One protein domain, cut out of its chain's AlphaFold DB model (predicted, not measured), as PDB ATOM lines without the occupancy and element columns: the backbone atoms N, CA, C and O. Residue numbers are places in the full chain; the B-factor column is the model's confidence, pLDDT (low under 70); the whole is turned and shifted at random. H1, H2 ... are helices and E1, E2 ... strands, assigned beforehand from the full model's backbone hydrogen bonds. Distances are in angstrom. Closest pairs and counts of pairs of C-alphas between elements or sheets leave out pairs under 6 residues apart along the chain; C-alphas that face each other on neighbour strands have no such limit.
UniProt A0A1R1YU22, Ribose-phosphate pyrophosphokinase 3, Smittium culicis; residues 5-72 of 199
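Overview. This is residues 5 to 72 of the 199 residues of the protein "Ribose-phosphate pyrophosphokinase 3" of Smittium culicis (UniProt A0A1R1YU22). Helix H1 packs on a pair of parallel strands, E1 and E4; the hairpin E2 and E3 lies on the other side of E1 from H1, and H2 sits beyond one end of the pair. The printed part has 68 residues, in order E1, H1, E2, E3, E4, H2, of mixed class. It is elongated, 37 by 22 by 16 A, and only just compact, close to loose, with a radius of gyration of the C-alphas of 13.0 A.

Arrangement. E1, residues 5 to 8, and H1, residues 13 to 23, have Ser 8 and Ala 16 as closest C-alphas, 5.5 A. E2, residues 30 to 34, and E3, residues 40 to 44, form an antiparallel hairpin at 162 degrees; N 31 and O 43 are within hydrogen-bond range, 2.8 A. E4, residues 52 to 56, is parallel to E1 at 20 degrees, with N 7 and O 54 within range, 2.9 A. H2, residues 60 to 67, is apart from H1. In both helices every O i to N i+4 pair is within range.

Along the chain. E1 begins at C-alpha 5 (254.272, 210.350, 199.615); H2 ends at C-alpha 67 (252.158, 213.641, 222.705). H1 measures 15.2 A.

Size, cuts and confidence. The printed part has no cut and no long link. Residues 39 to 40 and 59 to 72 are under pLDDT 70.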
ATOM      1  N   ALA A   5     253.356 210.636 198.518       92.81
ATOM      2  CA  ALA A   5     254.272 210.350 199.615       92.81
ATOM      3  C   ALA A   5     253.521 209.972 200.890       92.81
ATOM      4  O   ALA A   5     252.459 210.516 201.201       92.81
ATOM      5  N   LEU A   6     254.108 209.036 201.632       93.81
ATOM      6  CA  LEU A   6     253.601 208.583 202.917       93.81
ATOM      7  C   LEU A   6     254.511 209.075 204.037       93.81
ATOM      8  O   LEU A   6     255.731 208.963 203.952       93.81
ATOM      9  N   ILE A   7     253.906 209.584 205.102       91.19
ATOM     10  CA  ILE A   7     254.577 209.942 206.347       91.19
ATOM     11  C   ILE A   7     254.056 209.016 207.438       91.19
ATOM     12  O   ILE A   7     252.848 208.885 207.626       91.19
ATOM     13  N   SER A   8     254.965 208.401 208.189       89.50
ATOM     14  CA  SER A   8     254.597 207.701 209.416       89.50
ATOM     15  C   SER A   8     254.598 208.671 210.587       89.50
ATOM     16  O   SER A   8     255.575 209.384 210.810       89.50
ATOM     17  N   GLY A   9     253.539 208.643 211.390       84.06
ATOM     18  CA  GLY A   9     253.605 209.152 212.752       84.06
ATOM     19  C   GLY A   9     254.343 208.183 213.685       84.06
ATOM     20  O   GLY A   9     254.916 207.173 213.267       84.06
ATOM     21  N   SER A  10     254.333 208.489 214.981       81.00
ATOM     22  CA  SER A  10     255.035 207.713 216.008       81.00
ATOM     23  C   SER A  10     254.264 206.495 216.518       81.00
ATOM     24  O   SER A  10     254.840 205.685 217.249       81.00
ATOM     25  N   SER A  11     252.964 206.363 216.236       81.81
ATOM     26  CA  SER A  11     252.122 205.366 216.903       81.81
ATOM     27  C   SER A  11     252.239 203.974 216.295       81.81
ATOM     28  O   SER A  11     252.303 203.021 217.069       81.81
ATOM     29  N   HIS A  12     252.355 203.862 214.966       89.88
ATOM     30  CA  HIS A  12     252.433 202.570 214.280       89.88
ATOM     31  C   HIS A  12     253.365 202.563 213.045       89.88
ATOM     32  O   HIS A  12     252.896 202.402 211.916       89.88
ATOM     33  N   PRO A  13     254.695 202.692 213.231       90.38
ATOM     34  CA  PRO A  13     255.638 202.734 212.109       90.38
ATOM     35  C   PRO A  13     255.665 201.469 211.244       90.38
ATOM     36  O   PRO A  13     255.851 201.562 210.034       90.38
ATOM     37  N   SER A  14     255.448 200.291 211.838       93.56
ATOM     38  CA  SER A  14     255.402 199.018 211.107       93.56
ATOM     39  C   SER A  14     254.216 198.942 210.143       93.56
ATOM     40  O   SER A  14     254.406 198.560 208.992       93.56
ATOM     41  N   LEU A  15     253.022 199.380 210.558       95.31
ATOM     42  CA  LEU A  15     251.858 199.478 209.671       95.31
ATOM     43  C   LEU A  15     252.106 200.479 208.537       95.31
ATOM     44  O   LEU A  15     251.843 200.166 207.380       95.31
ATOM     45  N   ALA A  16     252.652 201.660 208.847       94.88
ATOM     46  CA  ALA A  16     252.995 202.652 207.827       94.88
ATOM     47  C   ALA A  16     253.982 202.090 206.796       94.88
ATOM     48  O   ALA A  16     253.815 202.308 205.596       94.88
ATOM     49  N   LYS A  17     254.978 201.325 207.259       96.44
ATOM     50  CA  LYS A  17     255.939 200.651 206.389       96.44
ATOM     51  C   LYS A  17     255.271 199.580 205.524       96.44
ATOM     52  O   LYS A  17     255.479 199.607 204.319       96.44
ATOM     53  N   GLY A  18     254.408 198.734 206.091       97.62
ATOM     54  CA  GLY A  18     253.651 197.738 205.323       97.62
ATOM     55  C   GLY A  18     252.795 198.371 204.221       97.62
ATOM     56  O   GLY A  18     252.819 197.925 203.077       97.62
ATOM     57  N   ILE A  19     252.114 199.483 204.522       98.00
ATOM     58  CA  ILE A  19     251.343 200.236 203.521       98.00
ATOM     59  C   ILE A  19     252.267 200.763 202.411       98.00
ATOM     60  O   ILE A  19     251.942 200.644 201.230       98.00
ATOM     61  N   ALA A  20     253.418 201.340 202.770       97.06
ATOM     62  CA  ALA A  20     254.389 201.852 201.803       97.06
ATOM     63  C   ALA A  20     254.954 200.738 200.902       97.06
ATOM     64  O   ALA A  20     255.073 200.938 199.692       97.06
ATOM     65  N   ASP A  21     255.210 199.555 201.466       97.69
ATOM     66  CA  ASP A  21     255.682 198.378 200.733       97.69
ATOM     67  C   ASP A  21     254.641 197.893 199.713       97.69
ATOM     68  O   ASP A  21     254.981 197.672 198.552       97.69
ATOM     69  N   HIS A  22     253.358 197.827 200.093       97.69
ATOM     70  CA  HIS A  22     252.264 197.505 199.164       97.69
ATOM     71  C   HIS A  22     252.090 198.543 198.048       97.69
ATOM     72  O   HIS A  22     251.711 198.202 196.929       97.69
ATOM     73  N   LEU A  23     252.379 199.810 198.338       96.69
ATOM     74  CA  LEU A  23     252.370 200.897 197.360       96.69
ATOM     75  C   LEU A  23     253.639 200.931 196.488       96.69
ATOM     76  O   LEU A  23     253.673 201.658 195.496       96.69
ATOM     77  N   GLY A  24     254.685 200.174 196.834       96.12
ATOM     78  CA  GLY A  24     255.974 200.212 196.146       96.12
ATOM     79  C   GLY A  24     256.694 201.558 196.282       96.12
ATOM     80  O   GLY A  24     257.366 201.989 195.344       96.12
ATOM     81  N   ILE A  25     256.524 202.248 197.417       95.38
ATOM     82  CA  ILE A  25     257.194 203.521 197.714       95.38
ATOM     83  C   ILE A  25     257.929 203.468 199.056       95.38
ATOM     84  O   ILE A  25     257.680 202.607 199.895       95.38
ATOM     85  N   GLU A  26     258.813 204.433 199.289       94.75
ATOM     86  CA  GLU A  26     259.450 204.620 200.593       94.75
ATOM     87  C   GLU A  26     258.690 205.636 201.452       94.75
ATOM     88  O   GLU A  26     258.066 206.573 200.944       94.75
ATOM     89  N   LEU A  27     258.763 205.455 202.772       93.31
ATOM     90  CA  LEU A  27     258.287 206.459 203.719       93.31
ATOM     91  C   LEU A  27     259.170 207.700 203.629       93.31
ATOM     92  O   LEU A  27     260.398 207.614 203.629       93.31
ATOM     93  N   LEU A  28     258.536 208.866 203.604       90.75
ATOM     94  CA  LEU A  28     259.240 210.133 203.641       90.75
ATOM     95  C   LEU A  28     259.880 210.299 205.035       90.75
ATOM     96  O   LEU A  28     259.193 210.103 206.043       90.75
ATOM     97  N   PRO A  29     261.179 210.641 205.119       86.31
ATOM     98  CA  PRO A  29     261.868 210.763 206.396       86.31
ATOM     99  C   PRO A  29     261.310 211.934 207.210       86.31
ATOM    100  O   PRO A  29     261.308 213.086 206.766       86.31
ATOM    101  N   VAL A  30     260.858 211.629 208.422       83.88
ATOM    102  CA  VAL A  30     260.349 212.610 209.380       83.88
ATOM    103  C   VAL A  30     261.087 212.446 210.697       83.88
ATOM    104  O   VAL A  30     261.156 211.347 211.247       83.88
ATOM    105  N   ASN A  31     261.615 213.552 211.213       80.38
ATOM    106  CA  ASN A  31     262.184 213.610 212.547       80.38
ATOM    107  C   ASN A  31     261.042 213.883 213.528       80.38
ATOM    108  O   ASN A  31     260.432 214.954 213.513       80.38
ATOM    109  N   LEU A  32     260.737 212.895 214.365       79.62
ATOM    110  CA  LEU A  32     259.765 213.020 215.448       79.62
ATOM    111  C   LEU A  32     260.525 213.176 216.762       79.62
ATOM    112  O   LEU A  32     261.391 212.364 217.083       79.62
ATOM    113  N   GLY A  33     260.189 214.204 217.531       74.81
ATOM    114  CA  GLY A  33     260.849 214.500 218.795       74.81
ATOM    115  C   GLY A  33     259.911 215.112 219.822       74.81
ATOM    116  O   GLY A  33     258.719 215.311 219.581       74.81
ATOM    117  N   LYS A  34     260.478 215.432 220.982       72.44
ATOM    118  CA  LYS A  34     259.822 216.236 222.011       72.44
ATOM    119  C   LYS A  34     260.687 217.429 222.369       72.44
ATOM    120  O   LYS A  34     261.902 217.296 222.505       72.44
ATOM    121  N   PHE A  35     260.047 218.571 222.551       74.31
ATOM    122  CA  PHE A  35     260.658 219.732 223.174       74.31
ATOM    123  C   PHE A  35     260.796 219.510 224.689       74.31
ATOM    124  O   PHE A  35     260.166 218.624 225.274       74.31
ATOM    125  N   SER A  36     261.622 220.322 225.349       80.50
ATOM    126  CA  SER A  36     261.852 220.237 226.802       80.50
ATOM    127  C   SER A  36     260.584 220.468 227.634       80.50
ATOM    128  O   SER A  36     260.477 219.956 228.746       80.50
ATOM    129  N   ASN A  37     259.601 221.183 227.083       77.06
ATOM    130  CA  ASN A  37     258.275 221.416 227.661       77.06
ATOM    131  C   ASN A  37     257.261 220.288 227.359       77.06
ATOM    132  O   ASN A  37     256.074 220.472 227.604       77.06
ATOM    133  N   GLN A  38     257.713 219.138 226.841       70.69
ATOM    134  CA  GLN A  38     256.897 217.983 226.435       70.69
ATOM    135  C   GLN A  38     256.011 218.186 225.199       70.69
ATOM    136  O   GLN A  38     255.325 217.241 224.799       70.69
ATOM    137  N   GLU A  39     256.063 219.348 224.542       68.81
ATOM    138  CA  GLU A  39     255.400 219.536 223.253       68.81
ATOM    139  C   GLU A  39     256.034 218.641 222.184       68.81
ATOM    140  O   GLU A  39     257.232 218.343 222.199       68.81
ATOM    141  N   THR A  40     255.219 218.191 221.235       69.75
ATOM    142  CA  THR A  40     255.691 217.317 220.159       69.75
ATOM    143  C   THR A  40     256.301 218.134 219.031       69.75
ATOM    144  O   THR A  40     255.681 219.071 218.536       69.75
ATOM    145  N   SER A  41     257.497 217.737 218.598       74.62
ATOM    146  CA  SER A  41     258.190 218.299 217.441       74.62
ATOM    147  C   SER A  41     258.096 217.341 216.257       74.62
ATOM    148  O   SER A  41     258.336 216.139 216.404       74.62
ATOM    149  N   VAL A  42     257.742 217.874 215.089       79.25
ATOM    150  CA  VAL A  42     257.653 217.134 213.827       79.25
ATOM    151  C   VAL A  42     258.368 217.944 212.756       79.25
ATOM    152  O   VAL A  42     257.936 219.045 212.425       79.25
ATOM    153  N   GLU A  43     259.437 217.392 212.191       80.69
ATOM    154  CA  GLU A  43     260.177 218.011 211.093       80.69
ATOM    155  C   GLU A  43     260.219 217.068 209.890       80.69
ATOM    156  O   GLU A  43     260.681 215.928 209.968       80.69
ATOM    157  N   VAL A  44     259.727 217.555 208.755       85.31
ATOM    158  CA  VAL A  44     259.723 216.821 207.493       85.31
ATOM    159  C   VAL A  44     261.043 217.094 206.773       85.31
ATOM    160  O   VAL A  44     261.272 218.206 206.306       85.31
ATOM    161  N   ALA A  45     261.911 216.087 206.665       79.06
ATOM    162  CA  ALA A  45     263.299 216.276 206.229       79.06
ATOM    163  C   ALA A  45     263.467 216.498 204.710       79.06
ATOM    164  O   ALA A  45     264.582 216.668 204.219       79.06
ATOM    165  N   GLN A  46     262.377 216.470 203.938       83.75
ATOM    166  CA  GLN A  46     262.388 216.640 202.485       83.75
ATOM    167  C   GLN A  46     261.222 217.508 202.006       83.75
ATOM    168  O   GLN A  46     260.176 217.592 202.645       83.75
ATOM    169  N   SER A  47     261.373 218.116 200.825       86.44
ATOM    170  CA  SER A  47     260.301 218.903 200.210       86.44
ATOM    171  C   SER A  47     259.063 218.048 199.904       86.44
ATOM    172  O   SER A  47     259.137 216.993 199.261       86.44
ATOM    173  N   VAL A  48     257.909 218.567 200.326       87.62
ATOM    174  CA  VAL A  48     256.566 218.021 200.066       87.62
ATOM    175  C   VAL A  48     255.794 218.821 199.013       87.62
ATOM    176  O   VAL A  48     254.619 218.562 198.769       87.62
ATOM    177  N   ARG A  49     256.432 219.816 198.381       89.69
ATOM    178  CA  ARG A  49     255.775 220.671 197.386       89.69
ATOM    179  C   ARG A  49     255.263 219.830 196.213       89.69
ATOM    180  O   ARG A  49     256.010 219.015 195.680       89.69
ATOM    181  N   ASN A  50     254.022 220.092 195.799       89.88
ATOM    182  CA  ASN A  50     253.328 219.411 194.698       89.88
ATOM    183  C   ASN A  50     253.151 217.893 194.892       89.88
ATOM    184  O   ASN A  50     252.953 217.181 193.914       89.88
ATOM    185  N   LYS A  51     253.213 217.398 196.135       90.50
ATOM    186  CA  LYS A  51     252.943 215.995 196.462       90.50
ATOM    187  C   LYS A  51     251.602 215.838 197.173       90.50
ATOM    188  O   LYS A  51     251.207 216.684 197.974       90.50
ATOM    189  N   HIS A  52     250.944 214.711 196.936       91.81
ATOM    190  CA  HIS A  52     249.826 214.225 197.731       91.81
ATOM    191  C   HIS A  52     250.387 213.463 198.931       91.81
ATOM    192  O   HIS A  52     250.999 212.404 198.779       91.81
ATOM    193  N   ILE A  53     250.214 214.032 200.122       91.81
ATOM    194  CA  ILE A  53     250.774 213.489 201.359       91.81
ATOM    195  C   ILE A  53     249.694 212.735 202.131       91.81
ATOM    196  O   ILE A  53     248.662 213.310 202.467       91.81
ATOM    197  N   TYR A  54     249.973 211.478 202.470       93.62
ATOM    198  CA  TYR A  54     249.170 210.686 203.400       93.62
ATOM    199  C   TYR A  54     249.961 210.481 204.691       93.62
ATOM    200  O   TYR A  54     251.117 210.059 204.660       93.62
ATOM    201  N   ILE A  55     249.346 210.784 205.835       91.06
ATOM    202  CA  ILE A  55     249.949 210.588 207.157       91.06
ATOM    203  C   ILE A  55     249.306 209.359 207.796       91.06
ATOM    204  O   ILE A  55     248.092 209.321 207.984       91.06
ATOM    205  N   ILE A  56     250.118 208.361 208.145       91.69
ATOM    206  CA  ILE A  56     249.668 207.127 208.792       91.69
ATOM    207  C   ILE A  56     249.912 207.238 210.296       91.69
ATOM    208  O   ILE A  56     251.052 207.347 210.748       91.69
ATOM    209  N   GLN A  57     248.835 207.203 211.078       86.12
ATOM    210  CA  GLN A  57     248.876 207.270 212.538       86.12
ATOM    211  C   GLN A  57     247.647 206.554 213.120       86.12
ATOM    212  O   GLN A  57     246.515 206.876 212.771       86.12
ATOM    213  N   SER A  58     247.852 205.604 214.034       83.75
ATOM    214  CA  SER A  58     246.786 204.895 214.758       83.75
ATOM    215  C   SER A  58     246.469 205.499 216.137       83.75
ATOM    216  O   SER A  58     247.394 205.914 216.836       83.75
ATOM    217  N   ALA A  59     245.191 205.419 216.534       68.88
ATOM    218  CA  ALA A  59     244.582 205.559 217.872       68.88
ATOM    219  C   ALA A  59     244.978 206.758 218.771       68.88
ATOM    220  O   ALA A  59     246.126 206.933 219.180       68.88
ATOM    221  N   ALA A  60     243.954 207.494 219.225       56.84
ATOM    222  CA  ALA A  60     244.057 208.678 220.082       56.84
ATOM    223  C   ALA A  60     244.782 208.447 221.422       56.84
ATOM    224  O   ALA A  60     245.543 209.308 221.829       56.84
ATOM    225  N   ALA A  61     244.638 207.299 222.095       53.22
ATOM    226  CA  ALA A  61     245.298 207.068 223.393       53.22
ATOM    227  C   ALA A  61     246.825 206.882 223.272       53.22
ATOM    228  O   ALA A  61     247.590 207.386 224.097       53.22
ATOM    229  N   SER A  62     247.287 206.205 222.213       53.75
ATOM    230  CA  SER A  62     248.722 206.103 221.901       53.75
ATOM    231  C   SER A  62     249.283 207.470 221.514       53.75
ATOM    232  O   SER A  62     250.382 207.829 221.930       53.75
ATOM    233  N   ILE A  63     248.488 208.251 220.777       55.03
ATOM    234  CA  ILE A  63     248.780 209.638 220.428       55.03
ATOM    235  C   ILE A  63     248.868 210.495 221.698       55.03
ATOM    236  O   ILE A  63     249.908 211.083 221.920       55.03
ATOM    237  N   CYS A  64     247.884 210.521 222.593       58.44
ATOM    238  CA  CYS A  64     247.909 211.353 223.800       58.44
ATOM    239  C   CYS A  64     249.066 210.994 224.743       58.44
ATOM    240  O   CYS A  64     249.802 211.886 225.164       58.44
ATOM    241  N   ASN A  65     249.318 209.699 224.975       55.62
ATOM    242  CA  ASN A  65     250.469 209.250 225.768       55.62
ATOM    243  C   ASN A  65     251.808 209.644 225.121       55.62
ATOM    244  O   ASN A  65     252.724 210.097 225.810       55.62
ATOM    245  N   LYS A  66     251.938 209.525 223.792       55.56
ATOM    246  CA  LYS A  66     253.160 209.927 223.076       55.56
ATOM    247  C   LYS A  66     253.289 211.442 222.936       55.56
ATOM    248  O   LYS A  66     254.406 211.933 223.009       55.56
ATOM    249  N   LEU A  67     252.190 212.182 222.820       52.72
ATOM    250  CA  LEU A  67     252.158 213.641 222.705       52.72
ATOM    251  C   LEU A  67     252.207 214.351 224.071       52.72
ATOM    252  O   LEU A  67     252.279 215.571 224.106       52.72
ATOM    253  N   GLY A  68     252.175 213.614 225.192       50.25
ATOM    254  CA  GLY A  68     252.129 214.211 226.535       50.25
ATOM    255  C   GLY A  68     250.844 215.001 226.807       50.25
ATOM    256  O   GLY A  68     250.820 215.848 227.694       50.25
ATOM    257  N   LEU A  69     249.788 214.748 226.030       54.91
ATOM    258  CA  LEU A  69     248.515 215.443 226.152       54.91
ATOM    259  C   LEU A  69     247.653 214.739 227.196       54.91
ATOM    260  O   LEU A  69     247.497 213.515 227.163       54.91
ATOM    261  N   GLY A  70     247.043 215.523 228.085       39.56
ATOM    262  CA  GLY A  70     245.936 215.031 228.891       39.56
ATOM    263  C   GLY A  70     244.814 214.579 227.962       39.56
ATOM    264  O   GLY A  70     244.406 215.323 227.071       39.56
ATOM    265  N   PHE A  71     244.332 213.356 228.142       48.47
ATOM    266  CA  PHE A  71     243.137 212.881 227.464       48.47
ATOM    267  C   PHE A  71     242.090 212.537 228.509       48.47
ATOM    268  O   PHE A  71     242.396 211.948 229.545       48.47
ATOM    269  N   ALA A  72     240.857 212.941 228.244       39.19
ATOM    270  CA  ALA A  72     239.711 212.553 229.039       39.19
ATOM    271  C   ALA A  72     238.989 211.436 228.286       39.19
ATOM    272  O   ALA A  72     238.515 211.645 227.169       39.19
TER     273      ALA A  72